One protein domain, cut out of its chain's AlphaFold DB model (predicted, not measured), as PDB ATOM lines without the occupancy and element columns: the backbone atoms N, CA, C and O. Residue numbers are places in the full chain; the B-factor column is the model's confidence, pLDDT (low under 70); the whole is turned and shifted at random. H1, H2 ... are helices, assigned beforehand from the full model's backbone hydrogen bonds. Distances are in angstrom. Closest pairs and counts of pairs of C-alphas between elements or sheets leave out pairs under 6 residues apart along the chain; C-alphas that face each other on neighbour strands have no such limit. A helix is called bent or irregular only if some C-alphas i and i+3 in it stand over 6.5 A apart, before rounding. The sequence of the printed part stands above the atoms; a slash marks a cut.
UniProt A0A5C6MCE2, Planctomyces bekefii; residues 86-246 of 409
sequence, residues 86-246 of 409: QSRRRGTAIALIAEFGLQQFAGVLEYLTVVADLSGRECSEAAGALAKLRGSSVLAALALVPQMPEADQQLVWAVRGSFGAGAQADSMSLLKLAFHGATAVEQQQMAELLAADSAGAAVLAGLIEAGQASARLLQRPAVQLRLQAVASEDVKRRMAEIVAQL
ATOM      1  N   GLN A  86     -12.802  55.713 -31.321       76.38
ATOM      2  CA  GLN A  86     -13.662  54.657 -30.816       76.38
ATOM      3  C   GLN A  86     -12.976  53.289 -30.755       76.38
ATOM      4  O   GLN A  86     -13.104  52.635 -29.727       76.38
ATOM      5  N   SER A  87     -12.240  52.861 -31.788       80.06
ATOM      6  CA  SER A  87     -11.526  51.574 -31.765       80.06
ATOM      7  C   SER A  87     -10.448  51.570 -30.681       80.06
ATOM      8  O   SER A  87     -10.405  50.676 -29.839       80.06
ATOM      9  N   ARG A  88      -9.664  52.654 -30.593       79.31
ATOM     10  CA  ARG A  88      -8.645  52.807 -29.546       79.31
ATOM     11  C   ARG A  88      -9.256  52.802 -28.144       79.31
ATOM     12  O   ARG A  88      -8.796  52.065 -27.278       79.31
ATOM     13  N   ARG A  89     -10.311  53.595 -27.922       86.62
ATOM     14  CA  ARG A  89     -11.029  53.649 -26.636       86.62
ATOM     15  C   ARG A  89     -11.659  52.301 -26.287       86.62
ATOM     16  O   ARG A  89     -11.647  51.929 -25.118       86.62
ATOM     17  N   ARG A  90     -12.176  51.566 -27.277       91.56
ATOM     18  CA  ARG A  90     -12.732  50.218 -27.102       91.56
ATOM     19  C   ARG A  90     -11.650  49.236 -26.663       91.56
ATOM     20  O   ARG A  90     -11.853  48.581 -25.651       91.56
ATOM     21  N   GLY A  91     -10.507  49.196 -27.347       89.88
ATOM     22  CA  GLY A  91      -9.369  48.357 -26.957       89.88
ATOM     23  C   GLY A  91      -8.897  48.652 -25.530       89.88
ATOM     24  O   GLY A  91      -8.770  47.742 -24.714       89.88
ATOM     25  N   THR A  92      -8.747  49.934 -25.169       90.12
ATOM     26  CA  THR A  92      -8.425  50.331 -23.786       90.12
ATOM     27  C   THR A  92      -9.498  49.876 -22.791       90.12
ATOM     28  O   THR A  92      -9.160  49.350 -21.735       90.12
ATOM     29  N   ALA A  93     -10.784  50.043 -23.107       93.94
ATOM     30  CA  ALA A  93     -11.870  49.612 -22.229       93.94
ATOM     31  C   ALA A  93     -11.891  48.086 -22.038       93.94
ATOM     32  O   ALA A  93     -12.015  47.624 -20.907       93.94
ATOM     33  N   ILE A  94     -11.712  47.310 -23.112       96.06
ATOM     34  CA  ILE A  94     -11.602  45.844 -23.070       96.06
ATOM     35  C   ILE A  94     -10.438  45.425 -22.164       96.06
ATOM     36  O   ILE A  94     -10.619  44.585 -21.281       96.06
ATOM     37  N   ALA A  95      -9.266  46.046 -22.333       91.50
ATOM     38  CA  ALA A  95      -8.095  45.766 -21.509       91.50
ATOM     39  C   ALA A  95      -8.353  46.058 -20.021       91.50
ATOM     40  O   ALA A  95      -8.047  45.221 -19.177       91.50
ATOM     41  N   LEU A  96      -8.980  47.194 -19.691       94.06
ATOM     42  CA  LEU A  96      -9.335  47.542 -18.309       94.06
ATOM     43  C   LEU A  96     -10.352  46.562 -17.705       94.06
ATOM     44  O   LEU A  96     -10.206  46.168 -16.551       94.06
ATOM     45  N   ILE A  97     -11.360  46.136 -18.474       97.00
ATOM     46  CA  ILE A  97     -12.334  45.129 -18.025       97.00
ATOM     47  C   ILE A  97     -11.618  43.827 -17.653       97.00
ATOM     48  O   ILE A  97     -11.884  43.264 -16.590       97.00
ATOM     49  N   ALA A  98     -10.708  43.367 -18.513       94.06
ATOM     50  CA  ALA A  98      -9.938  42.148 -18.301       94.06
ATOM     51  C   ALA A  98      -8.969  42.274 -17.117       94.06
ATOM     52  O   ALA A  98      -8.776  41.319 -16.365       94.06
ATOM     53  N   GLU A  99      -8.327  43.429 -16.956       90.88
ATOM     54  CA  GLU A  99      -7.332  43.660 -15.911       90.88
ATOM     55  C   GLU A  99      -7.953  43.731 -14.521       90.88
ATOM     56  O   GLU A  99      -7.504  43.042 -13.611       90.88
ATOM     57  N   PHE A 100      -9.050  44.474 -14.380       94.44
ATOM     58  CA  PHE A 100      -9.748  44.633 -13.104       94.44
ATOM     59  C   PHE A 100     -10.822  43.567 -12.846       94.44
ATOM     60  O   PHE A 100     -11.532  43.646 -11.845       94.44
ATOM     61  N   GLY A 101     -10.975  42.580 -13.734       95.75
ATOM     62  CA  GLY A 101     -11.927  41.482 -13.552       95.75
ATOM     63  C   GLY A 101     -13.392  41.939 -13.482       95.75
ATOM     64  O   GLY A 101     -14.165  41.411 -12.682       95.75
ATOM     65  N   LEU A 102     -13.786  42.941 -14.276       97.25
ATOM     66  CA  LEU A 102     -15.090  43.610 -14.159       97.25
ATOM     67  C   LEU A 102     -16.241  42.767 -14.741       97.25
ATOM     68  O   LEU A 102     -16.699  42.988 -15.866       97.25
ATOM     69  N   GLN A 103     -16.738  41.816 -13.948       96.38
ATOM     70  CA  GLN A 103     -17.769  40.845 -14.343       96.38
ATOM     71  C   GLN A 103     -19.064  41.477 -14.873       96.38
ATOM     72  O   GLN A 103     -19.704  40.906 -15.755       96.38
ATOM     73  N   GLN A 104     -19.439  42.680 -14.416       96.31
ATOM     74  CA  GLN A 104     -20.647  43.357 -14.906       96.31
ATOM     75  C   GLN A 104     -20.609  43.681 -16.412       96.31
ATOM     76  O   GLN A 104     -21.652  43.942 -17.005       96.31
ATOM     77  N   PHE A 105     -19.428  43.650 -17.042       97.00
ATOM     78  CA  PHE A 105     -19.260  43.895 -18.476       97.00
ATOM     79  C   PHE A 105     -19.113  42.617 -19.313       97.00
ATOM     80  O   PHE A 105     -18.919  42.716 -20.525       97.00
ATOM     81  N   ALA A 106     -19.256  41.422 -18.726       95.62
ATOM     82  CA  ALA A 106     -19.146  40.163 -19.467       95.62
ATOM     83  C   ALA A 106     -20.121  40.094 -20.660       95.62
ATOM     84  O   ALA A 106     -19.717  39.720 -21.759       95.62
ATOM     85  N   GLY A 107     -21.370  40.546 -20.486       95.88
ATOM     86  CA  GLY A 107     -22.354  40.604 -21.578       95.88
ATOM     87  C   GLY A 107     -21.981  41.588 -22.696       95.88
ATOM     88  O   GLY A 107     -22.306  41.359 -23.858       95.88
ATOM     89  N   VAL A 108     -21.243  42.658 -22.374       95.44
ATOM     90  CA  VAL A 108     -20.723  43.594 -23.384       95.44
ATOM     91  C   VAL A 108     -19.616  42.928 -24.196       95.44
ATOM     92  O   VAL A 108     -19.638  43.002 -25.420       95.44
ATOM     93  N   LEU A 109     -18.670  42.250 -23.542       97.06
ATOM     94  CA  LEU A 109     -17.604  41.524 -24.240       97.06
ATOM     95  C   LEU A 109     -18.159  40.398 -25.117       97.06
ATOM     96  O   LEU A 109     -17.681  40.186 -26.229       97.06
ATOM     97  N   GLU A 110     -19.201  39.714 -24.647       96.25
ATOM     98  CA  GLU A 110     -19.910  38.705 -25.428       96.25
ATOM     99  C   GLU A 110     -20.546  39.315 -26.678       96.25
ATOM    100  O   GLU A 110     -20.313  38.822 -27.779       96.25
ATOM    101  N   TYR A 111     -21.262  40.436 -26.545       95.44
ATOM    102  CA  TYR A 111     -21.811  41.156 -27.694       95.44
ATOM    103  C   TYR A 111     -20.721  41.562 -28.699       95.44
ATOM    104  O   TYR A 111     -20.881  41.352 -29.902       95.44
ATOM    105  N   LEU A 112     -19.597  42.104 -28.216       95.25
ATOM    106  CA  LEU A 112     -18.470  42.502 -29.067       95.25
ATOM    107  C   LEU A 112     -17.835  41.304 -29.789       95.25
ATOM    108  O   LEU A 112     -17.404  41.432 -30.930       95.25
ATOM    109  N   THR A 113     -17.811  40.138 -29.148       95.19
ATOM    110  CA  THR A 113     -17.243  38.916 -29.725       95.19
ATOM    111  C   THR A 113     -18.192  38.285 -30.744       95.19
ATOM    112  O   THR A 113     -17.794  37.977 -31.866       95.19
ATOM    113  N   VAL A 114     -19.461  38.107 -30.379       92.81
ATOM    114  CA  VAL A 114     -20.420  37.277 -31.120       92.81
ATOM    115  C   VAL A 114     -21.169  38.073 -32.190       92.81
ATOM    116  O   VAL A 114     -21.369  37.572 -33.290       92.81
ATOM    117  N   VAL A 115     -21.581  39.305 -31.878       89.88
ATOM    118  CA  VAL A 115     -22.584  40.042 -32.669       89.88
ATOM    119  C   VAL A 115     -21.987  41.229 -33.415       89.88
ATOM    120  O   VAL A 115     -22.359  41.480 -34.559       89.88
ATOM    121  N   ALA A 116     -21.093  41.986 -32.780       88.00
ATOM    122  CA  ALA A 116     -20.575  43.216 -33.363       88.00
ATOM    123  C   ALA A 116     -19.757  42.960 -34.644       88.00
ATOM    124  O   ALA A 116     -19.039  41.963 -34.763       88.00
ATOM    125  N   ASP A 117     -19.847  43.897 -35.586       88.00
ATOM    126  CA  ASP A 117     -19.002  43.932 -36.780       88.00
ATOM    127  C   ASP A 117     -17.693  44.657 -36.441       88.00
ATOM    128  O   ASP A 117     -17.595  45.885 -36.486       88.00
ATOM    129  N   LEU A 118     -16.726  43.883 -35.950       88.19
ATOM    130  CA  LEU A 118     -15.414  44.351 -35.516       88.19
ATOM    131  C   LEU A 118     -14.323  43.724 -36.372       88.19
ATOM    132  O   LEU A 118     -14.493  42.635 -36.922       88.19
ATOM    133  N   SER A 119     -13.160  44.377 -36.411       89.75
ATOM    134  CA  SER A 119     -11.970  43.743 -36.974       89.75
ATOM    135  C   SER A 119     -11.628  42.451 -36.221       89.75
ATOM    136  O   SER A 119     -11.902  42.321 -35.024       89.75
ATOM    137  N   GLY A 120     -10.976  41.504 -36.903       90.31
ATOM    138  CA  GLY A 120     -10.551  40.235 -36.301       90.31
ATOM    139  C   GLY A 120      -9.727  40.416 -35.023       90.31
ATOM    140  O   GLY A 120      -9.949  39.728 -34.027       90.31
ATOM    141  N   ARG A 121      -8.857  41.433 -35.006       90.06
ATOM    142  CA  ARG A 121      -8.084  41.841 -33.828       90.06
ATOM    143  C   ARG A 121      -8.971  42.304 -32.672       90.06
ATOM    144  O   ARG A 121      -8.822  41.809 -31.564       90.06
ATOM    145  N   GLU A 122      -9.892  43.234 -32.906       91.94
ATOM    146  CA  GLU A 122     -10.780  43.732 -31.843       91.94
ATOM    147  C   GLU A 122     -11.708  42.634 -31.309       91.94
ATOM    148  O   GLU A 122     -11.993  42.585 -30.112       91.94
ATOM    149  N   CYS A 123     -12.157  41.734 -32.188       95.19
ATOM    150  CA  CYS A 123     -12.919  40.552 -31.804       95.19
ATOM    151  C   CYS A 123     -12.080  39.624 -30.910       95.19
ATOM    152  O   CYS A 123     -12.553  39.202 -29.858       95.19
ATOM    153  N   SER A 124     -10.822  39.369 -31.284       95.50
ATOM    154  CA  SER A 124      -9.875  38.573 -30.496       95.50
ATOM    155  C   SER A 124      -9.582  39.196 -29.126       95.50
ATOM    156  O   SER A 124      -9.616  38.500 -28.112       95.50
ATOM    157  N   GLU A 125      -9.386  40.517 -29.062       94.75
ATOM    158  CA  GLU A 125      -9.186  41.253 -27.806       94.75
ATOM    159  C   GLU A 125     -10.407  41.113 -26.875       94.75
ATOM    160  O   GLU A 125     -10.255  40.803 -25.689       94.75
ATOM    161  N   ALA A 126     -11.628  41.281 -27.403       97.06
ATOM    162  CA  ALA A 126     -12.864  41.112 -26.634       97.06
ATOM    163  C   ALA A 126     -13.064  39.663 -26.156       97.06
ATOM    164  O   ALA A 126     -13.389  39.436 -24.987       97.06
ATOM    165  N   ALA A 127     -12.821  38.689 -27.036       97.12
ATOM    166  CA  ALA A 127     -12.912  37.264 -26.739       97.12
ATOM    167  C   ALA A 127     -11.904  36.851 -25.656       97.12
ATOM    168  O   ALA A 127     -12.255  36.138 -24.716       97.12
ATOM    169  N   GLY A 128     -10.668  37.353 -25.735       96.50
ATOM    170  CA  GLY A 128      -9.617  37.096 -24.752       96.50
ATOM    171  C   GLY A 128      -9.946  37.688 -23.382       96.50
ATOM    172  O   GLY A 128      -9.791  37.016 -22.361       96.50
ATOM    173  N   ALA A 129     -10.483  38.912 -23.344       97.00
ATOM    174  CA  ALA A 129     -10.978  39.517 -22.110       97.00
ATOM    175  C   ALA A 129     -12.115  38.692 -21.488       97.00
ATOM    176  O   ALA A 129     -12.113  38.442 -20.282       97.00
ATOM    177  N   LEU A 130     -13.055  38.214 -22.308       96.62
ATOM    178  CA  LEU A 130     -14.165  37.384 -21.849       96.62
ATOM    179  C   LEU A 130     -13.684  36.023 -21.332       96.62
ATOM    180  O   LEU A 130     -14.152  35.564 -20.290       96.62
ATOM    181  N   ALA A 131     -12.719  35.400 -22.011       95.75
ATOM    182  CA  ALA A 131     -12.079  34.171 -21.557       95.75
ATOM    183  C   ALA A 131     -11.391  34.351 -20.196       95.75
ATOM    184  O   ALA A 131     -11.537  33.490 -19.327       95.75
ATOM    185  N   LYS A 132     -10.707  35.488 -19.984       95.12
ATOM    186  CA  LYS A 132     -10.092  35.841 -18.694       95.12
ATOM    187  C   LYS A 132     -11.146  35.995 -17.596       95.12
ATOM    188  O   LYS A 132     -10.983  35.404 -16.534       95.12
ATOM    189  N   LEU A 133     -12.252  36.707 -17.850       95.38
ATOM    190  CA  LEU A 133     -13.354  36.837 -16.881       95.38
ATOM    191  C   LEU A 133     -13.996  35.490 -16.526       95.38
ATOM    192  O   LEU A 133     -14.406  35.289 -15.384       95.38
ATOM    193  N   ARG A 134     -14.085  34.574 -17.497       93.31
ATOM    194  CA  ARG A 134     -14.627  33.221 -17.310       93.31
ATOM    195  C   ARG A 134     -13.606  32.226 -16.748       93.31
ATOM    196  O   ARG A 134     -13.987  31.096 -16.465       93.31
ATOM    197  N   GLY A 135     -12.337  32.617 -16.605       93.31
ATOM    198  CA  GLY A 135     -11.269  31.752 -16.100       93.31
ATOM    199  C   GLY A 135     -11.039  30.503 -16.954       93.31
ATOM    200  O   GLY A 135     -10.857  29.425 -16.402       93.31
ATOM    201  N   SER A 136     -11.104  30.623 -18.286       94.62
ATOM    202  CA  SER A 136     -10.961  29.480 -19.199       94.62
ATOM    203  C   SER A 136      -9.790  29.663 -20.162       94.62
ATOM    204  O   SER A 136      -9.875  30.436 -21.118       94.62
ATOM    205  N   SER A 137      -8.715  28.898 -19.953       96.19
ATOM    206  CA  SER A 137      -7.586  28.801 -20.891       96.19
ATOM    207  C   SER A 137      -7.989  28.294 -22.280       96.19
ATOM    208  O   SER A 137      -7.454  28.749 -23.290       96.19
ATOM    209  N   VAL A 138      -8.967  27.387 -22.345       96.81
ATOM    210  CA  VAL A 138      -9.518  26.837 -23.593       96.81
ATOM    211  C   VAL A 138     -10.176  27.937 -24.422       96.81
ATOM    212  O   VAL A 138      -9.857  28.091 -25.601       96.81
ATOM    213  N   LEU A 139     -11.038  28.755 -23.803       95.75
ATOM    214  CA  LEU A 139     -11.602  29.925 -24.477       95.75
ATOM    215  C   LEU A 139     -10.515  30.943 -24.826       95.75
ATOM    216  O   LEU A 139     -10.577  31.546 -25.888       95.75
ATOM    217  N   ALA A 140      -9.495  31.119 -23.982       96.25
ATOM    218  CA  ALA A 140      -8.410  32.050 -24.275       96.25
ATOM    219  C   ALA A 140      -7.622  31.631 -25.528       96.25
ATOM    220  O   ALA A 140      -7.313  32.478 -26.360       96.25
ATOM    221  N   ALA A 141      -7.348  30.335 -25.708       97.12
ATOM    222  CA  ALA A 141      -6.701  29.823 -26.913       97.12
ATOM    223  C   ALA A 141      -7.577  30.017 -28.163       97.12
ATOM    224  O   ALA A 141      -7.095  30.509 -29.182       97.12
ATOM    225  N   LEU A 142      -8.877  29.715 -28.068       97.31
ATOM    226  CA  LEU A 142      -9.834  29.960 -29.154       97.31
ATOM    227  C   LEU A 142      -9.973  31.451 -29.493       97.31
ATOM    228  O   LEU A 142     -10.160  31.802 -30.655       97.31
ATOM    229  N   ALA A 143      -9.813  32.346 -28.515       97.00
ATOM    230  CA  ALA A 143      -9.890  33.786 -28.733       97.00
ATOM    231  C   ALA A 143      -8.844  34.309 -29.727       97.00
ATOM    232  O   ALA A 143      -9.030  35.404 -30.247       97.00
ATOM    233  N   LEU A 144      -7.774  33.564 -30.029       95.69
ATOM    234  CA  LEU A 144      -6.794  33.949 -31.049       95.69
ATOM    235  C   LEU A 144      -7.309  33.763 -32.482       95.69
ATOM    236  O   LEU A 144      -6.843  34.453 -33.380       95.69
ATOM    237  N   VAL A 145      -8.268  32.868 -32.720       96.81
ATOM    238  CA  VAL A 145      -8.698  32.495 -34.079       96.81
ATOM    239  C   VAL A 145      -9.229  33.678 -34.901       96.81
ATOM    240  O   VAL A 145      -8.830  33.799 -36.056       96.81
ATOM    241  N   PRO A 146     -10.053  34.604 -34.364       95.56
ATOM    242  CA  PRO A 146     -10.567  35.732 -35.144       95.56
ATOM    243  C   PRO A 146      -9.498  36.659 -35.733       95.56
ATOM    244  O   PRO A 146      -9.779  37.345 -36.710       95.56
ATOM    245  N   GLN A 147      -8.296  36.713 -35.150       92.25
ATOM    246  CA  GLN A 147      -7.196  37.552 -35.644       92.25
ATOM    247  C   GLN A 147      -6.194  36.799 -36.528       92.25
ATOM    248  O   GLN A 147      -5.273  37.431 -37.045       92.25
ATOM    249  N   MET A 148      -6.349  35.482 -36.697       91.75
ATOM    250  CA  MET A 148      -5.493  34.687 -37.576       91.75
ATOM    251  C   MET A 148      -5.820  35.045 -39.032       91.75
ATOM    252  O   MET A 148      -6.954  34.815 -39.460       91.75
ATOM    253  N   PRO A 149      -4.874  35.599 -39.814       84.38
ATOM    254  CA  PRO A 149      -5.166  36.096 -41.163       84.38
ATOM    255  C   PRO A 149      -5.690  35.019 -42.119       84.38
ATOM    256  O   PRO A 149      -6.398  35.317 -43.075       84.38
ATOM    257  N   GLU A 150      -5.338  33.766 -41.843       84.00
ATOM    258  CA  GLU A 150      -5.519  32.615 -42.726       84.00
ATOM    259  C   GLU A 150      -6.583  31.639 -42.204       84.00
ATOM    260  O   GLU A 150      -6.783  30.571 -42.782       84.00
ATOM    261  N   ALA A 151      -7.247  31.976 -41.093       88.94
ATOM    262  CA  ALA A 151      -8.297  31.133 -40.547       88.94
ATOM    263  C   ALA A 151      -9.523  31.121 -41.469       88.94
ATOM    264  O   ALA A 151      -9.995  32.160 -41.936       88.94
ATOM    265  N   ASP A 152     -10.067  29.924 -41.687       90.69
ATOM    266  CA  ASP A 152     -11.299  29.736 -42.443       90.69
ATOM    267  C   ASP A 152     -12.462  30.531 -41.818       90.69
ATOM    268  O   ASP A 152     -12.642  30.557 -40.597       90.69
ATOM    269  N   GLN A 153     -13.283  31.177 -42.653       89.88
ATOM    270  CA  GLN A 153     -14.361  32.044 -42.168       89.88
ATOM    271  C   GLN A 153     -15.426  31.279 -41.370       89.88
ATOM    272  O   GLN A 153     -15.985  31.835 -40.422       89.88
ATOM    273  N   GLN A 154     -15.699  30.014 -41.712       92.75
ATOM    274  CA  GLN A 154     -16.638  29.179 -40.960       92.75
ATOM    275  C   GLN A 154     -16.058  28.830 -39.593       92.75
ATOM    276  O   GLN A 154     -16.780  28.889 -38.596       92.75
ATOM    277  N   LEU A 155     -14.756  28.534 -39.527       94.88
ATOM    278  CA  LEU A 155     -14.059  28.335 -38.259       94.88
ATOM    279  C   LEU A 155     -14.120  29.600 -37.394       94.88
ATOM    280  O   LEU A 155     -14.508  29.515 -36.230       94.88
ATOM    281  N   VAL A 156     -13.811  30.775 -37.952       94.75
ATOM    282  CA  VAL A 156     -13.902  32.055 -37.228       94.75
ATOM    283  C   VAL A 156     -15.315  32.268 -36.680       94.75
ATOM    284  O   VAL A 156     -15.475  32.610 -35.509       94.75
ATOM    285  N   TRP A 157     -16.353  32.032 -37.485       92.50
ATOM    286  CA  TRP A 157     -17.744  32.142 -37.039       92.50
ATOM    287  C   TRP A 157     -18.102  31.153 -35.930       92.50
ATOM    288  O   TRP A 157     -18.708  31.547 -34.932       92.50
ATOM    289  N   ALA A 158     -17.708  29.888 -36.071       94.88
ATOM    290  CA  ALA A 158     -17.977  28.860 -35.074       94.88
ATOM    291  C   ALA A 158     -17.283  29.172 -33.738       94.88
ATOM    292  O   ALA A 158     -17.892  29.042 -32.675       94.88
ATOM    293  N   VAL A 159     -16.043  29.666 -33.796       96.12
ATOM    294  CA  VAL A 159     -15.297  30.118 -32.619       96.12
ATOM    295  C   VAL A 159     -15.951  31.330 -31.977       96.12
ATOM    296  O   VAL A 159     -16.157  31.331 -30.772       96.12
ATOM    297  N   ARG A 160     -16.357  32.346 -32.745       95.19
ATOM    298  CA  ARG A 160     -17.102  33.484 -32.179       95.19
ATOM    299  C   ARG A 160     -18.360  33.003 -31.457       95.19
ATOM    300  O   ARG A 160     -18.603  33.411 -30.325       95.19
ATOM    301  N   GLY A 161     -19.100  32.071 -32.058       93.62
ATOM    302  CA  GLY A 161     -20.282  31.451 -31.459       93.62
ATOM    303  C   GLY A 161     -20.018  30.736 -30.127       93.62
ATOM    304  O   GLY A 161     -20.887  30.759 -29.255       93.62
ATOM    305  N   SER A 162     -18.822  30.170 -29.906       94.19
ATOM    306  CA  SER A 162     -18.489  29.489 -28.642       94.19
ATOM    307  C   SER A 162     -18.391  30.428 -27.437       94.19
ATOM    308  O   SER A 162     -18.391  29.965 -26.298       94.19
ATOM    309  N   PHE A 163     -18.322  31.744 -27.657       94.38
ATOM    310  CA  PHE A 163     -18.322  32.737 -26.581       94.38
ATOM    311  C   PHE A 163     -19.728  33.147 -26.126       94.38
ATOM    312  O   PHE A 163     -19.846  33.772 -25.071       94.38
ATOM    313  N   GLY A 164     -20.784  32.766 -26.849       90.38
ATOM    314  CA  GLY A 164     -22.168  33.068 -26.478       90.38
ATOM    315  C   GLY A 164     -22.615  32.412 -25.164       90.38
ATOM    316  O   GLY A 164     -22.141  31.338 -24.783       90.38
ATOM    317  N   ALA A 165     -23.548  33.048 -24.462       78.56
ATOM    318  CA  ALA A 165     -24.162  32.524 -23.252       78.56
ATOM    319  C   ALA A 165     -24.904  31.212 -23.556       78.56
ATOM    320  O   ALA A 165     -25.750  31.146 -24.446       78.56
ATOM    321  N   GLY A 166     -24.585  30.152 -22.808       70.69
ATOM    322  CA  GLY A 166     -25.183  28.828 -23.007       70.69
ATOM    323  C   GLY A 166     -24.661  28.060 -24.227       70.69
ATOM    324  O   GLY A 166     -25.222  27.016 -24.556       70.69
ATOM    325  N   ALA A 167     -23.598  28.534 -24.888       76.19
ATOM    326  CA  ALA A 167     -22.969  27.805 -25.980       76.19
ATOM    327  C   ALA A 167     -22.453  26.432 -25.505       76.19
ATOM    328  O   ALA A 167     -21.694  26.330 -24.543       76.19
ATOM    329  N   GLN A 168     -22.840  25.376 -26.220       68.75
ATOM    330  CA  GLN A 168     -22.354  23.999 -26.037       68.75
ATOM    331  C   GLN A 168     -21.387  23.626 -27.167       68.75
ATOM    332  O   GLN A 168     -21.427  22.523 -27.706       68.75
ATOM    333  N   ALA A 169     -20.563  24.586 -27.589       75.44
ATOM    334  CA  ALA A 169     -19.631  24.367 -28.680       75.44
ATOM    335  C   ALA A 169     -18.591  23.310 -28.284       75.44
ATOM    336  O   ALA A 169     -17.986  23.393 -27.209       75.44
ATOM    337  N   ASP A 170     -18.360  22.345 -29.174       89.56
ATOM    338  CA  ASP A 170     -17.282  21.372 -29.032       89.56
ATOM    339  C   ASP A 170     -15.931  22.079 -29.197       89.56
ATOM    340  O   ASP A 170     -15.358  22.173 -30.285       89.56
ATOM    341  N   SER A 171     -15.436  22.614 -28.080       91.94
ATOM    342  CA  SER A 171     -14.189  23.374 -28.018       91.94
ATOM    343  C   SER A 171     -12.991  22.532 -28.454       91.94
ATOM    344  O   SER A 171     -12.040  23.075 -29.004       91.94
ATOM    345  N   MET A 172     -13.044  21.209 -28.258       93.50
ATOM    346  CA  MET A 172     -11.989  20.308 -28.709       93.50
ATOM    347  C   MET A 172     -11.962  20.248 -30.236       93.50
ATOM    348  O   MET A 172     -10.904  20.431 -30.830       93.50
ATOM    349  N   SER A 173     -13.108  20.050 -30.890       94.44
ATOM    350  CA  SER A 173     -13.173  20.048 -32.359       94.44
ATOM    351  C   SER A 173     -12.761  21.392 -32.968       94.44
ATOM    352  O   SER A 173     -12.006  21.413 -33.939       94.44
ATOM    353  N   LEU A 174     -13.169  22.514 -32.362       96.12
ATOM    354  CA  LEU A 174     -12.733  23.848 -32.792       96.12
ATOM    355  C   LEU A 174     -11.220  24.039 -32.642       96.12
ATOM    356  O   LEU A 174     -10.579  24.550 -33.556       96.12
ATOM    357  N   LEU A 175     -10.634  23.593 -31.527       96.94
ATOM    358  CA  LEU A 175      -9.189  23.672 -31.318       96.94
ATOM    359  C   LEU A 175      -8.414  22.793 -32.299       96.94
ATOM    360  O   LEU A 175      -7.379  23.228 -32.787       96.94
ATOM    361  N   LYS A 176      -8.904  21.597 -32.648       95.75
ATOM    362  CA  LYS A 176      -8.262  20.757 -33.674       95.75
ATOM    363  C   LYS A 176      -8.179  21.482 -35.019       95.75
ATOM    364  O   LYS A 176      -7.110  21.533 -35.621       95.75
ATOM    365  N   LEU A 177      -9.284  22.095 -35.450       94.88
ATOM    366  CA  LEU A 177      -9.322  22.892 -36.680       94.88
ATOM    367  C   LEU A 177      -8.404  24.121 -36.593       94.88
ATOM    368  O   LEU A 177      -7.667  24.401 -37.537       94.88
ATOM    369  N   ALA A 178      -8.407  24.817 -35.452       95.88
ATOM    370  CA  ALA A 178      -7.551  25.977 -35.222       95.88
ATOM    371  C   ALA A 178      -6.061  25.615 -35.273       95.88
ATOM    372  O   ALA A 178      -5.297  26.284 -35.960       95.88
ATOM    373  N   PHE A 179      -5.639  24.535 -34.609       95.62
ATOM    374  CA  PHE A 179      -4.247  24.083 -34.642       95.62
ATOM    375  C   PHE A 179      -3.810  23.634 -36.038       95.62
ATOM    376  O   PHE A 179      -2.688  23.940 -36.433       95.62
ATOM    377  N   HIS A 180      -4.683  22.966 -36.795       91.75
ATOM    378  CA  HIS A 180      -4.371  22.525 -38.155       91.75
ATOM    379  C   HIS A 180      -4.094  23.693 -39.116       91.75
ATOM    380  O   HIS A 180      -3.177  23.612 -39.928       91.75
ATOM    381  N   GLY A 181      -4.869  24.780 -39.023       89.94
ATOM    382  CA  GLY A 181      -4.693  25.967 -39.870       89.94
ATOM    383  C   GLY A 181      -3.645  26.969 -39.370       89.94
ATOM    384  O   GLY A 181      -3.242  27.857 -40.122       89.94
ATOM    385  N   ALA A 182      -3.217  26.841 -38.114       93.81
ATOM    386  CA  ALA A 182      -2.317  27.779 -37.459       93.81
ATOM    387  C   ALA A 182      -0.861  27.634 -37.921       93.81
ATOM    388  O   ALA A 182      -0.315  26.538 -38.062       93.81
ATOM    389  N   THR A 183      -0.191  28.773 -38.053       93.12
ATOM    390  CA  THR A 183       1.264  28.859 -38.182       93.12
ATOM    391  C   THR A 183       1.960  28.322 -36.931       93.12
ATOM    392  O   THR A 183       1.381  28.235 -35.845       93.12
ATOM    393  N   ALA A 184       3.255  28.027 -37.043       92.81
ATOM    394  CA  ALA A 184       4.036  27.548 -35.906       92.81
ATOM    395  C   ALA A 184       4.018  28.533 -34.715       92.81
ATOM    396  O   ALA A 184       3.979  28.108 -33.562       92.81
ATOM    397  N   VAL A 185       3.989  29.848 -34.977       91.31
ATOM    398  CA  VAL A 185       3.897  30.874 -33.923       91.31
ATOM    399  C   VAL A 185       2.505  30.898 -33.283       91.31
ATOM    400  O   VAL A 185       2.392  30.979 -32.063       91.31
ATOM    401  N   GLU A 186       1.435  30.778 -34.066       93.75
ATOM    402  CA  GLU A 186       0.067  30.719 -33.531       93.75
ATOM    403  C   GLU A 186      -0.154  29.455 -32.684       93.75
ATOM    404  O   GLU A 186      -0.714  29.543 -31.591       93.75
ATOM    405  N   GLN A 187       0.360  28.293 -33.113       95.56
ATOM    406  CA  GLN A 187       0.326  27.064 -32.308       95.56
ATOM    407  C   GLN A 187       1.054  27.228 -30.969       95.56
ATOM    408  O   GLN A 187       0.575  26.754 -29.938       95.56
ATOM    409  N   GLN A 188       2.189  27.929 -30.961       93.94
ATOM    410  CA  GLN A 188       2.904  28.259 -29.732       93.94
ATOM    411  C   GLN A 188       2.085  29.137 -28.789       93.94
ATOM    412  O   GLN A 188       2.002  28.840 -27.598       93.94
ATOM    413  N   GLN A 189       1.466  30.195 -29.314       93.38
ATOM    414  CA  GLN A 189       0.634  31.098 -28.522       93.38
ATOM    415  C   GLN A 189      -0.575  30.361 -27.932       93.38
ATOM    416  O   GLN A 189      -0.866  30.506 -26.745       93.38
ATOM    417  N   MET A 190      -1.238  29.514 -28.727       96.50
ATOM    418  CA  MET A 190      -2.334  28.671 -28.247       96.50
ATOM    419  C   MET A 190      -1.869  27.688 -27.168       96.50
ATOM    420  O   MET A 190      -2.532  27.562 -26.142       96.50
ATOM    421  N   ALA A 191      -0.723  27.023 -27.347       96.88
ATOM    422  CA  ALA A 191      -0.188  26.088 -26.357       96.88
ATOM    423  C   ALA A 191       0.170  26.774 -25.030       96.88
ATOM    424  O   ALA A 191      -0.124  26.242 -23.962       96.88
ATOM    425  N   GLU A 192       0.760  27.970 -25.081       94.81
ATOM    426  CA  GLU A 192       1.057  28.769 -23.888       94.81
ATOM    427  C   GLU A 192      -0.219  29.169 -23.138       94.81
ATOM    428  O   GLU A 192      -0.233  29.147 -21.903       94.81
ATOM    429  N   LEU A 193      -1.293  29.509 -23.859       95.44
ATOM    430  CA  LEU A 193      -2.599  29.815 -23.271       95.44
ATOM    431  C   LEU A 193      -3.252  28.574 -22.664       95.44
ATOM    432  O   LEU A 193      -3.674  28.635 -21.514       95.44
ATOM    433  N   LEU A 194      -3.277  27.446 -23.380       97.56
ATOM    434  CA  LEU A 194      -3.817  26.178 -22.877       97.56
ATOM    435  C   LEU A 194      -3.065  25.684 -21.637       97.56
ATOM    436  O   LEU A 194      -3.674  25.146 -20.722       97.56
ATOM    437  N   ALA A 195      -1.759  25.921 -21.549       96.25
ATOM    438  CA  ALA A 195      -0.971  25.551 -20.379       96.25
ATOM    439  C   ALA A 195      -1.284  26.383 -19.118       96.25
ATOM    440  O   ALA A 195      -0.677  26.128 -18.083       96.25
ATOM    441  N   ALA A 196      -2.174  27.383 -19.174       93.81
ATOM    442  CA  ALA A 196      -2.429  28.300 -18.061       93.81
ATOM    443  C   ALA A 196      -3.278  27.713 -16.916       93.81
ATOM    444  O   ALA A 196      -3.250  28.262 -15.817       93.81
ATOM    445  N   ASP A 197      -4.016  26.623 -17.142       95.25
ATOM    446  CA  ASP A 197      -4.766  25.919 -16.097       95.25
ATOM    447  C   ASP A 197      -4.799  24.398 -16.345       95.25
ATOM    448  O   ASP A 197      -4.366  23.900 -17.387       95.25
ATOM    449  N   SER A 198      -5.303  23.632 -15.371       95.81
ATOM    450  CA  SER A 198      -5.335  22.168 -15.446       95.81
ATOM    451  C   SER A 198      -6.225  21.627 -16.573       95.81
ATOM    452  O   SER A 198      -5.941  20.559 -17.116       95.81
ATOM    453  N   ALA A 199      -7.311  22.330 -16.914       95.69
ATOM    454  CA  ALA A 199      -8.253  21.896 -17.942       95.69
ATOM    455  C   ALA A 199      -7.659  22.095 -19.341       95.69
ATOM    456  O   ALA A 199      -7.680  21.176 -20.160       95.69
ATOM    457  N   GLY A 200      -7.064  23.259 -19.598       97.06
ATOM    458  CA  GLY A 200      -6.338  23.533 -20.831       97.06
ATOM    459  C   GLY A 200      -5.111  22.641 -20.993       97.06
ATOM    460  O   GLY A 200      -4.876  22.146 -22.093       97.06
ATOM    461  N   ALA A 201      -4.383  22.339 -19.911       97.50
ATOM    462  CA  ALA A 201      -3.257  21.405 -19.951       97.50
ATOM    463  C   ALA A 201      -3.692  20.008 -20.430       97.50
ATOM    464  O   ALA A 201      -3.031  19.406 -21.278       97.50
ATOM    465  N   ALA A 202      -4.837  19.515 -19.944       97.19
ATOM    466  CA  ALA A 202      -5.412  18.251 -20.403       97.19
ATOM    467  C   ALA A 202      -5.842  18.305 -21.880       97.19
ATOM    468  O   ALA A 202      -5.641  17.335 -22.616       97.19
ATOM    469  N   VAL A 203      -6.395  19.435 -22.334       97.44
ATOM    470  CA  VAL A 203      -6.754  19.652 -23.744       97.44
ATOM    471  C   VAL A 203      -5.514  19.677 -24.638       97.44
ATOM    472  O   VAL A 203      -5.508  19.002 -25.663       97.44
ATOM    473  N   LEU A 204      -4.451  20.385 -24.243       97.81
ATOM    474  CA  LEU A 204      -3.184  20.422 -24.977       97.81
ATOM    475  C   LEU A 204      -2.582  19.020 -25.120       97.81
ATOM    476  O   LEU A 204      -2.200  18.637 -26.223       97.81
ATOM    477  N   ALA A 205      -2.550  18.237 -24.036       96.62
ATOM    478  CA  ALA A 205      -2.096  16.848 -24.090       96.62
ATOM    479  C   ALA A 205      -2.935  16.019 -25.081       96.62
ATOM    480  O   ALA A 205      -2.374  15.355 -25.949       96.62
ATOM    481  N   GLY A 206      -4.267  16.130 -25.025       96.50
ATOM    482  CA  GLY A 206      -5.162  15.428 -25.948       96.50
ATOM    483  C   GLY A 206      -5.007  15.842 -27.418       96.50
ATOM    484  O   GLY A 206      -5.122  14.999 -28.306       96.50
ATOM    485  N   LEU A 207      -4.715  17.116 -27.702       97.38
ATOM    486  CA  LEU A 207      -4.431  17.591 -29.062       97.38
ATOM    487  C   LEU A 207      -3.139  16.978 -29.615       97.38
ATOM    488  O   LEU A 207      -3.102  16.584 -30.780       97.38
ATOM    489  N   ILE A 208      -2.103  16.871 -28.782       96.19
ATOM    490  CA  ILE A 208      -0.813  16.288 -29.169       96.19
ATOM    491  C   ILE A 208      -0.946  14.778 -29.389       96.19
ATOM    492  O   ILE A 208      -0.507  14.268 -30.415       96.19
ATOM    493  N   GLU A 209      -1.618  14.067 -28.481       94.44
ATOM    494  CA  GLU A 209      -1.882  12.626 -28.617       94.44
ATOM    495  C   GLU A 209      -2.709  12.296 -29.866       94.44
ATOM    496  O   GLU A 209      -2.494  11.269 -30.505       94.44
ATOM    497  N   ALA A 210      -3.630  13.183 -30.251       94.06
ATOM    498  CA  ALA A 210      -4.413  13.058 -31.477       94.06
ATOM    499  C   ALA A 210      -3.648  13.481 -32.752       94.06
ATOM    500  O   ALA A 210      -4.245  13.516 -33.833       94.06
ATOM    501  N   GLY A 211      -2.369  13.858 -32.640       92.56
ATOM    502  CA  GLY A 211      -1.542  14.329 -33.755       92.56
ATOM    503  C   GLY A 211      -1.996  15.663 -34.353       92.56
ATOM    504  O   GLY A 211      -1.677  15.956 -35.501       92.56
ATOM    505  N   GLN A 212      -2.777  16.453 -33.613       94.12
ATOM    506  CA  GLN A 212      -3.317  17.743 -34.065       94.12
ATOM    507  C   GLN A 212      -2.434  18.922 -33.650       94.12
ATOM    508  O   GLN A 212      -2.553  20.003 -34.214       94.12
ATOM    509  N   ALA A 213      -1.546  18.724 -32.675       95.31
ATOM    510  CA  ALA A 213      -0.572  19.710 -32.230       95.31
ATOM    511  C   ALA A 213       0.820  19.077 -32.133       95.31
ATOM    512  O   ALA A 213       0.956  17.903 -31.788       95.31
ATOM    513  N   SER A 214       1.859  19.865 -32.408       93.38
ATOM    514  CA  SER A 214       3.241  19.390 -32.332       93.38
ATOM    515  C   SER A 214       3.638  19.031 -30.899       93.38
ATOM    516  O   SER A 214       3.518  19.846 -29.981       93.38
ATOM    517  N   ALA A 215       4.225  17.851 -30.706       92.88
ATOM    518  CA  ALA A 215       4.825  17.465 -29.429       92.88
ATOM    519  C   ALA A 215       6.017  18.367 -29.036       92.88
ATOM    520  O   ALA A 215       6.305  18.518 -27.846       92.88
ATOM    521  N   ARG A 216       6.658  19.053 -29.999       90.75
ATOM    522  CA  ARG A 216       7.734  20.029 -29.730       90.75
ATOM    523  C   ARG A 216       7.252  21.236 -28.916       90.75
ATOM    524  O   ARG A 216       8.059  21.906 -28.273       90.75
ATOM    525  N   LEU A 217       5.942  21.499 -28.863       93.75
ATOM    526  CA  LEU A 217       5.362  22.535 -27.996       93.75
ATOM    527  C   LEU A 217       5.659  22.273 -26.509       93.75
ATOM    528  O   LEU A 217       5.820  23.220 -25.741       93.75
ATOM    529  N   LEU A 218       5.818  21.004 -26.114       93.56
ATOM    530  CA  LEU A 218       6.126  20.597 -24.738       93.56
ATOM    531  C   LEU A 218       7.587  20.826 -24.344       93.56
ATOM    532  O   LEU A 218       7.933  20.752 -23.168       93.56
ATOM    533  N   GLN A 219       8.450  21.118 -25.316       89.50
ATOM    534  CA  GLN A 219       9.855  21.455 -25.086       89.50
ATOM    535  C   GLN A 219      10.060  22.963 -24.867       89.50
ATOM    536  O   GLN A 219      11.166  23.403 -24.556       89.50
ATOM    537  N   ARG A 220       9.005  23.780 -25.005       89.88
ATOM    538  CA  ARG A 220       9.108  25.230 -24.812       89.88
ATOM    539  C   ARG A 220       9.190  25.602 -23.333       89.88
ATOM    540  O   ARG A 220       8.286  25.223 -22.588       89.88
ATOM    541  N   PRO A 221      10.140  26.465 -22.920       89.12
ATOM    542  CA  PRO A 221      10.251  26.889 -21.522       89.12
ATOM    543  C   PRO A 221       8.960  27.495 -20.956       89.12
ATOM    544  O   PRO A 221       8.555  27.157 -19.847       89.12
ATOM    545  N   ALA A 222       8.272  28.337 -21.737       89.19
ATOM    546  CA  ALA A 222       7.019  28.974 -21.325       89.19
ATOM    547  C   ALA A 222       5.898  27.956 -21.048       89.19
ATOM    548  O   ALA A 222       5.162  28.091 -20.073       89.19
ATOM    549  N   VAL A 223       5.793  26.923 -21.887       93.69
ATOM    550  CA  VAL A 223       4.796  25.853 -21.755       93.69
ATOM    551  C   VAL A 223       5.170  24.935 -20.592       93.69
ATOM    552  O   VAL A 223       4.344  24.702 -19.714       93.69
ATOM    553  N   GLN A 224       6.428  24.491 -20.519       92.38
ATOM    554  CA  GLN A 224       6.933  23.636 -19.440       92.38
ATOM    555  C   GLN A 224       6.704  24.247 -18.062       92.38
ATOM    556  O   GLN A 224       6.175  23.578 -17.177       92.38
ATOM    557  N   LEU A 225       7.067  25.519 -17.889       89.38
ATOM    558  CA  LEU A 225       6.939  26.198 -16.608       89.38
ATOM    559  C   LEU A 225       5.481  26.269 -16.142       89.38
ATOM    560  O   LEU A 225       5.186  25.976 -14.985       89.38
ATOM    561  N   ARG A 226       4.560  26.616 -17.047       92.31
ATOM    562  CA  ARG A 226       3.132  26.702 -16.722       92.31
ATOM    563  C   ARG A 226       2.547  25.329 -16.399       92.31
ATOM    564  O   ARG A 226       1.901  25.174 -15.368       92.31
ATOM    565  N   LEU A 227       2.852  24.313 -17.205       94.62
ATOM    566  CA  LEU A 227       2.391  22.943 -16.968       94.62
ATOM    567  C   LEU A 227       2.904  22.373 -15.646       94.62
ATOM    568  O   LEU A 227       2.150  21.719 -14.931       94.62
ATOM    569  N   GLN A 228       4.163  22.634 -15.288       92.56
ATOM    570  CA  GLN A 228       4.702  22.219 -13.992       92.56
ATOM    571  C   GLN A 228       3.891  22.802 -12.829       92.56
ATOM    572  O   GLN A 228       3.659  22.094 -11.846       92.56
ATOM    573  N   ALA A 229       3.425  24.046 -12.968       91.56
ATOM    574  CA  ALA A 229       2.644  24.740 -11.952       91.56
ATOM    575  C   ALA A 229       1.179  24.269 -11.864       91.56
ATOM    576  O   ALA A 229       0.651  24.190 -10.758       91.56
ATOM    577  N   VAL A 230       0.518  23.960 -12.990       94.56
ATOM    578  CA  VAL A 230      -0.954  23.782 -13.016       94.56
ATOM    579  C   VAL A 230      -1.452  22.407 -13.463       94.56
ATOM    580  O   VAL A 230      -2.606  22.070 -13.201       94.56
ATOM    581  N   ALA A 231      -0.642  21.613 -14.167       95.44
ATOM    582  CA  ALA A 231      -1.097  20.334 -14.707       95.44
ATOM    583  C   ALA A 231      -1.262  19.281 -13.599       95.44
ATOM    584  O   ALA A 231      -0.525  19.267 -12.612       95.44
ATOM    585  N   SER A 232      -2.212  18.360 -13.779       96.81
ATOM    586  CA  SER A 232      -2.358  17.203 -12.890       96.81
ATOM    587  C   SER A 232      -1.195  16.222 -13.068       96.81
ATOM    588  O   SER A 232      -0.556  16.184 -14.119       96.81
ATOM    589  N   GLU A 233      -0.946  15.375 -12.068       96.06
ATOM    590  CA  GLU A 233       0.118  14.362 -12.147       96.06
ATOM    591  C   GLU A 233      -0.088  13.365 -13.304       96.06
ATOM    592  O   GLU A 233       0.882  12.938 -13.928       96.06
ATOM    593  N   ASP A 234      -1.341  13.046 -13.653       96.12
ATOM    594  CA  ASP A 234      -1.657  12.237 -14.839       96.12
ATOM    595  C   ASP A 234      -1.212  12.925 -16.136       96.12
ATOM    596  O   ASP A 234      -0.525  12.321 -16.961       96.12
ATOM    597  N   VAL A 235      -1.561  14.205 -16.293       96.19
ATOM    598  CA  VAL A 235      -1.205  14.993 -17.476       96.19
ATOM    599  C   VAL A 235       0.312  15.163 -17.557       96.19
ATOM    600  O   VAL A 235       0.888  14.921 -18.614       96.19
ATOM    601  N   LYS A 236       0.990  15.475 -16.444       96.00
ATOM    602  CA  LYS A 236       2.461  15.560 -16.394       96.00
ATOM    603  C   LYS A 236       3.123  14.258 -16.840       96.00
ATOM    604  O   LYS A 236       4.057  14.307 -17.638       96.00
ATOM    605  N   ARG A 237       2.633  13.104 -16.369       95.88
ATOM    606  CA  ARG A 237       3.137  11.787 -16.780       95.88
ATOM    607  C   ARG A 237       2.975  11.569 -18.284       95.88
ATOM    608  O   ARG A 237       3.965  11.290 -18.949       95.88
ATOM    609  N   ARG A 238       1.763  11.748 -18.821       94.94
ATOM    610  CA  ARG A 238       1.477  11.578 -20.260       94.94
ATOM    611  C   ARG A 238       2.367  12.469 -21.124       94.94
ATOM    612  O   ARG A 238       2.942  12.032 -22.112       94.94
ATOM    613  N   MET A 239       2.543  13.721 -20.713       93.88
ATOM    614  CA  MET A 239       3.394  14.680 -21.415       93.88
ATOM    615  C   MET A 239       4.876  14.302 -21.356       93.88
ATOM    616  O   MET A 239       5.572  14.425 -22.359       93.88
ATOM    617  N   ALA A 240       5.357  13.810 -20.212       92.88
ATOM    618  CA  ALA A 240       6.721  13.307 -20.085       92.88
ATOM    619  C   ALA A 240       6.962  12.077 -20.978       92.88
ATOM    620  O   ALA A 240       8.012  11.989 -21.608       92.88
ATOM    621  N   GLU A 241       5.986  11.170 -21.083       93.50
ATOM    622  CA  GLU A 241       6.038  10.017 -21.993       93.50
ATOM    623  C   GLU A 241       6.117  10.458 -23.461       93.50
ATOM    624  O   GLU A 241       6.966   9.962 -24.198       93.50
ATOM    625  N   ILE A 242       5.304  11.440 -23.869       92.38
ATOM    626  CA  ILE A 242       5.354  12.024 -25.219       92.38
ATOM    627  C   ILE A 242       6.734  12.627 -25.497       92.38
ATOM    628  O   ILE A 242       7.333  12.347 -26.532       92.38
ATOM    629  N   VAL A 243       7.260  13.438 -24.572       90.25
ATOM    630  CA  VAL A 243       8.575  14.076 -24.735       90.25
ATOM    631  C   VAL A 243       9.695  13.037 -24.801       90.25
ATOM    632  O   VAL A 243      10.613  13.200 -25.597       90.25
ATOM    633  N   ALA A 244       9.615  11.958 -24.020       87.75
ATOM    634  CA  ALA A 244      10.603  10.880 -24.038       87.75
ATOM    635  C   ALA A 244      10.595  10.064 -25.345       87.75
ATOM    636  O   ALA A 244      11.603   9.453 -25.686       87.75
ATOM    637  N   GLN A 245       9.470  10.046 -26.066       85.38
ATOM    638  CA  GLN A 245       9.332   9.381 -27.365       85.38
ATOM    639  C   GLN A 245       9.719  10.275 -28.548       85.38
ATOM    640  O   GLN A 245       9.807   9.780 -29.676       85.38
ATOM    641  N   LEU A 246       9.948  11.575 -28.326       79.25
ATOM    642  CA  LEU A 246      10.442  12.449 -29.382       79.25
ATOM    643  C   LEU A 246      11.822  11.954 -29.842       79.25
ATOM    644  O   LEU A 246      12.675  11.662 -29.000       79.25
TER     645      LEU A 246
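This is residues 86 to 246 of the 409 residues of a protein of Planctomyces bekefii (UniProt A0A5C6MCE2). Eleven mostly short helices follow one another along an elongated body, roughly in chain order, with H1, H2 and H3 packed together at one end and H9, H10 and H11 at the other. Short H4 sits in the middle between H3 and H8, H7 also packs on it, and the hairpin of H5 and H6 meets it through H6. The printed part has 161 residues and is all helix, named H1 to H11 along the chain, with no named strand. It is compact, with a radius of gyration of the C-alphas of 15.6 A, and spans 50 by 32 by 28 A.

H1, residues 86 to 99, touches H3, residues 120 to 133, the same way at a shallow tilt of 22 degrees; the closest C-alphas, of Ala 98 and Ala 129, are 4.7 A apart. H2, residues 103 to 114, forms a hairpin with H3, closest at the C-alphas of Thr 113 and Cys 123, 5.1 A. H2 is irregular, with C-alphas 104 and 107 7.4 A apart. H3 forms another hairpin with H4, residues 137 to 142, at 14 degrees, a shallow tilt; the closest C-alphas, of Ala 131 and Ala 140, are 5.0 A apart. H5, residues 153 to 161, and H6, residues 171 to 181, are a hairpin, closest at the C-alphas of Val 159 and Leu 174, 6.8 A. H6 touches H4, with the C-alphas of Leu 142 and Leu 175 closest at 6.7 A. H4 touches H7, residues 184 to 194, closest at the C-alphas of Ala 141 and Met 190, 4.7 A. H7 and H8, residues 198 to 209, are a hairpin; H8 also touches H4, closest at the C-alphas of Val 138 and Gly 200, 5.4 A. H9, residues 215 to 219, touches H11, residues 233 to 245, closest at the C-alphas of Ala 215 and Val 243, 6.9 A. H10, residues 221 to 230, touches H7, closest at the C-alphas of Glu 192 and Val 223, 5.2 A. H1 and H11 are apart. Every O i to N i+4 pair is within hydrogen-bond range in H1, H3 to H8, H10 and H11; H2 has 6 of 8, and H9 has 0 of 1 but 2 of 2 O i to N i+3 pairs.

H1 begins at C-alpha 86, (-13.662, 54.657, -30.816), and is 19.6 A long; H3 is 19.9 A. H4 begins at C-alpha 137, (-7.586, 28.801, -20.891). H11, 18.5 A long, ends at C-alpha 245, (9.332, 9.381, -27.365).

The C-alphas farthest apart, of Gln 86 and Gln 245, are 50.9 A from each other. The printed part has no cut and no long link. Mean pLDDT of the printed part is 92.9, and residue 168 is under 70.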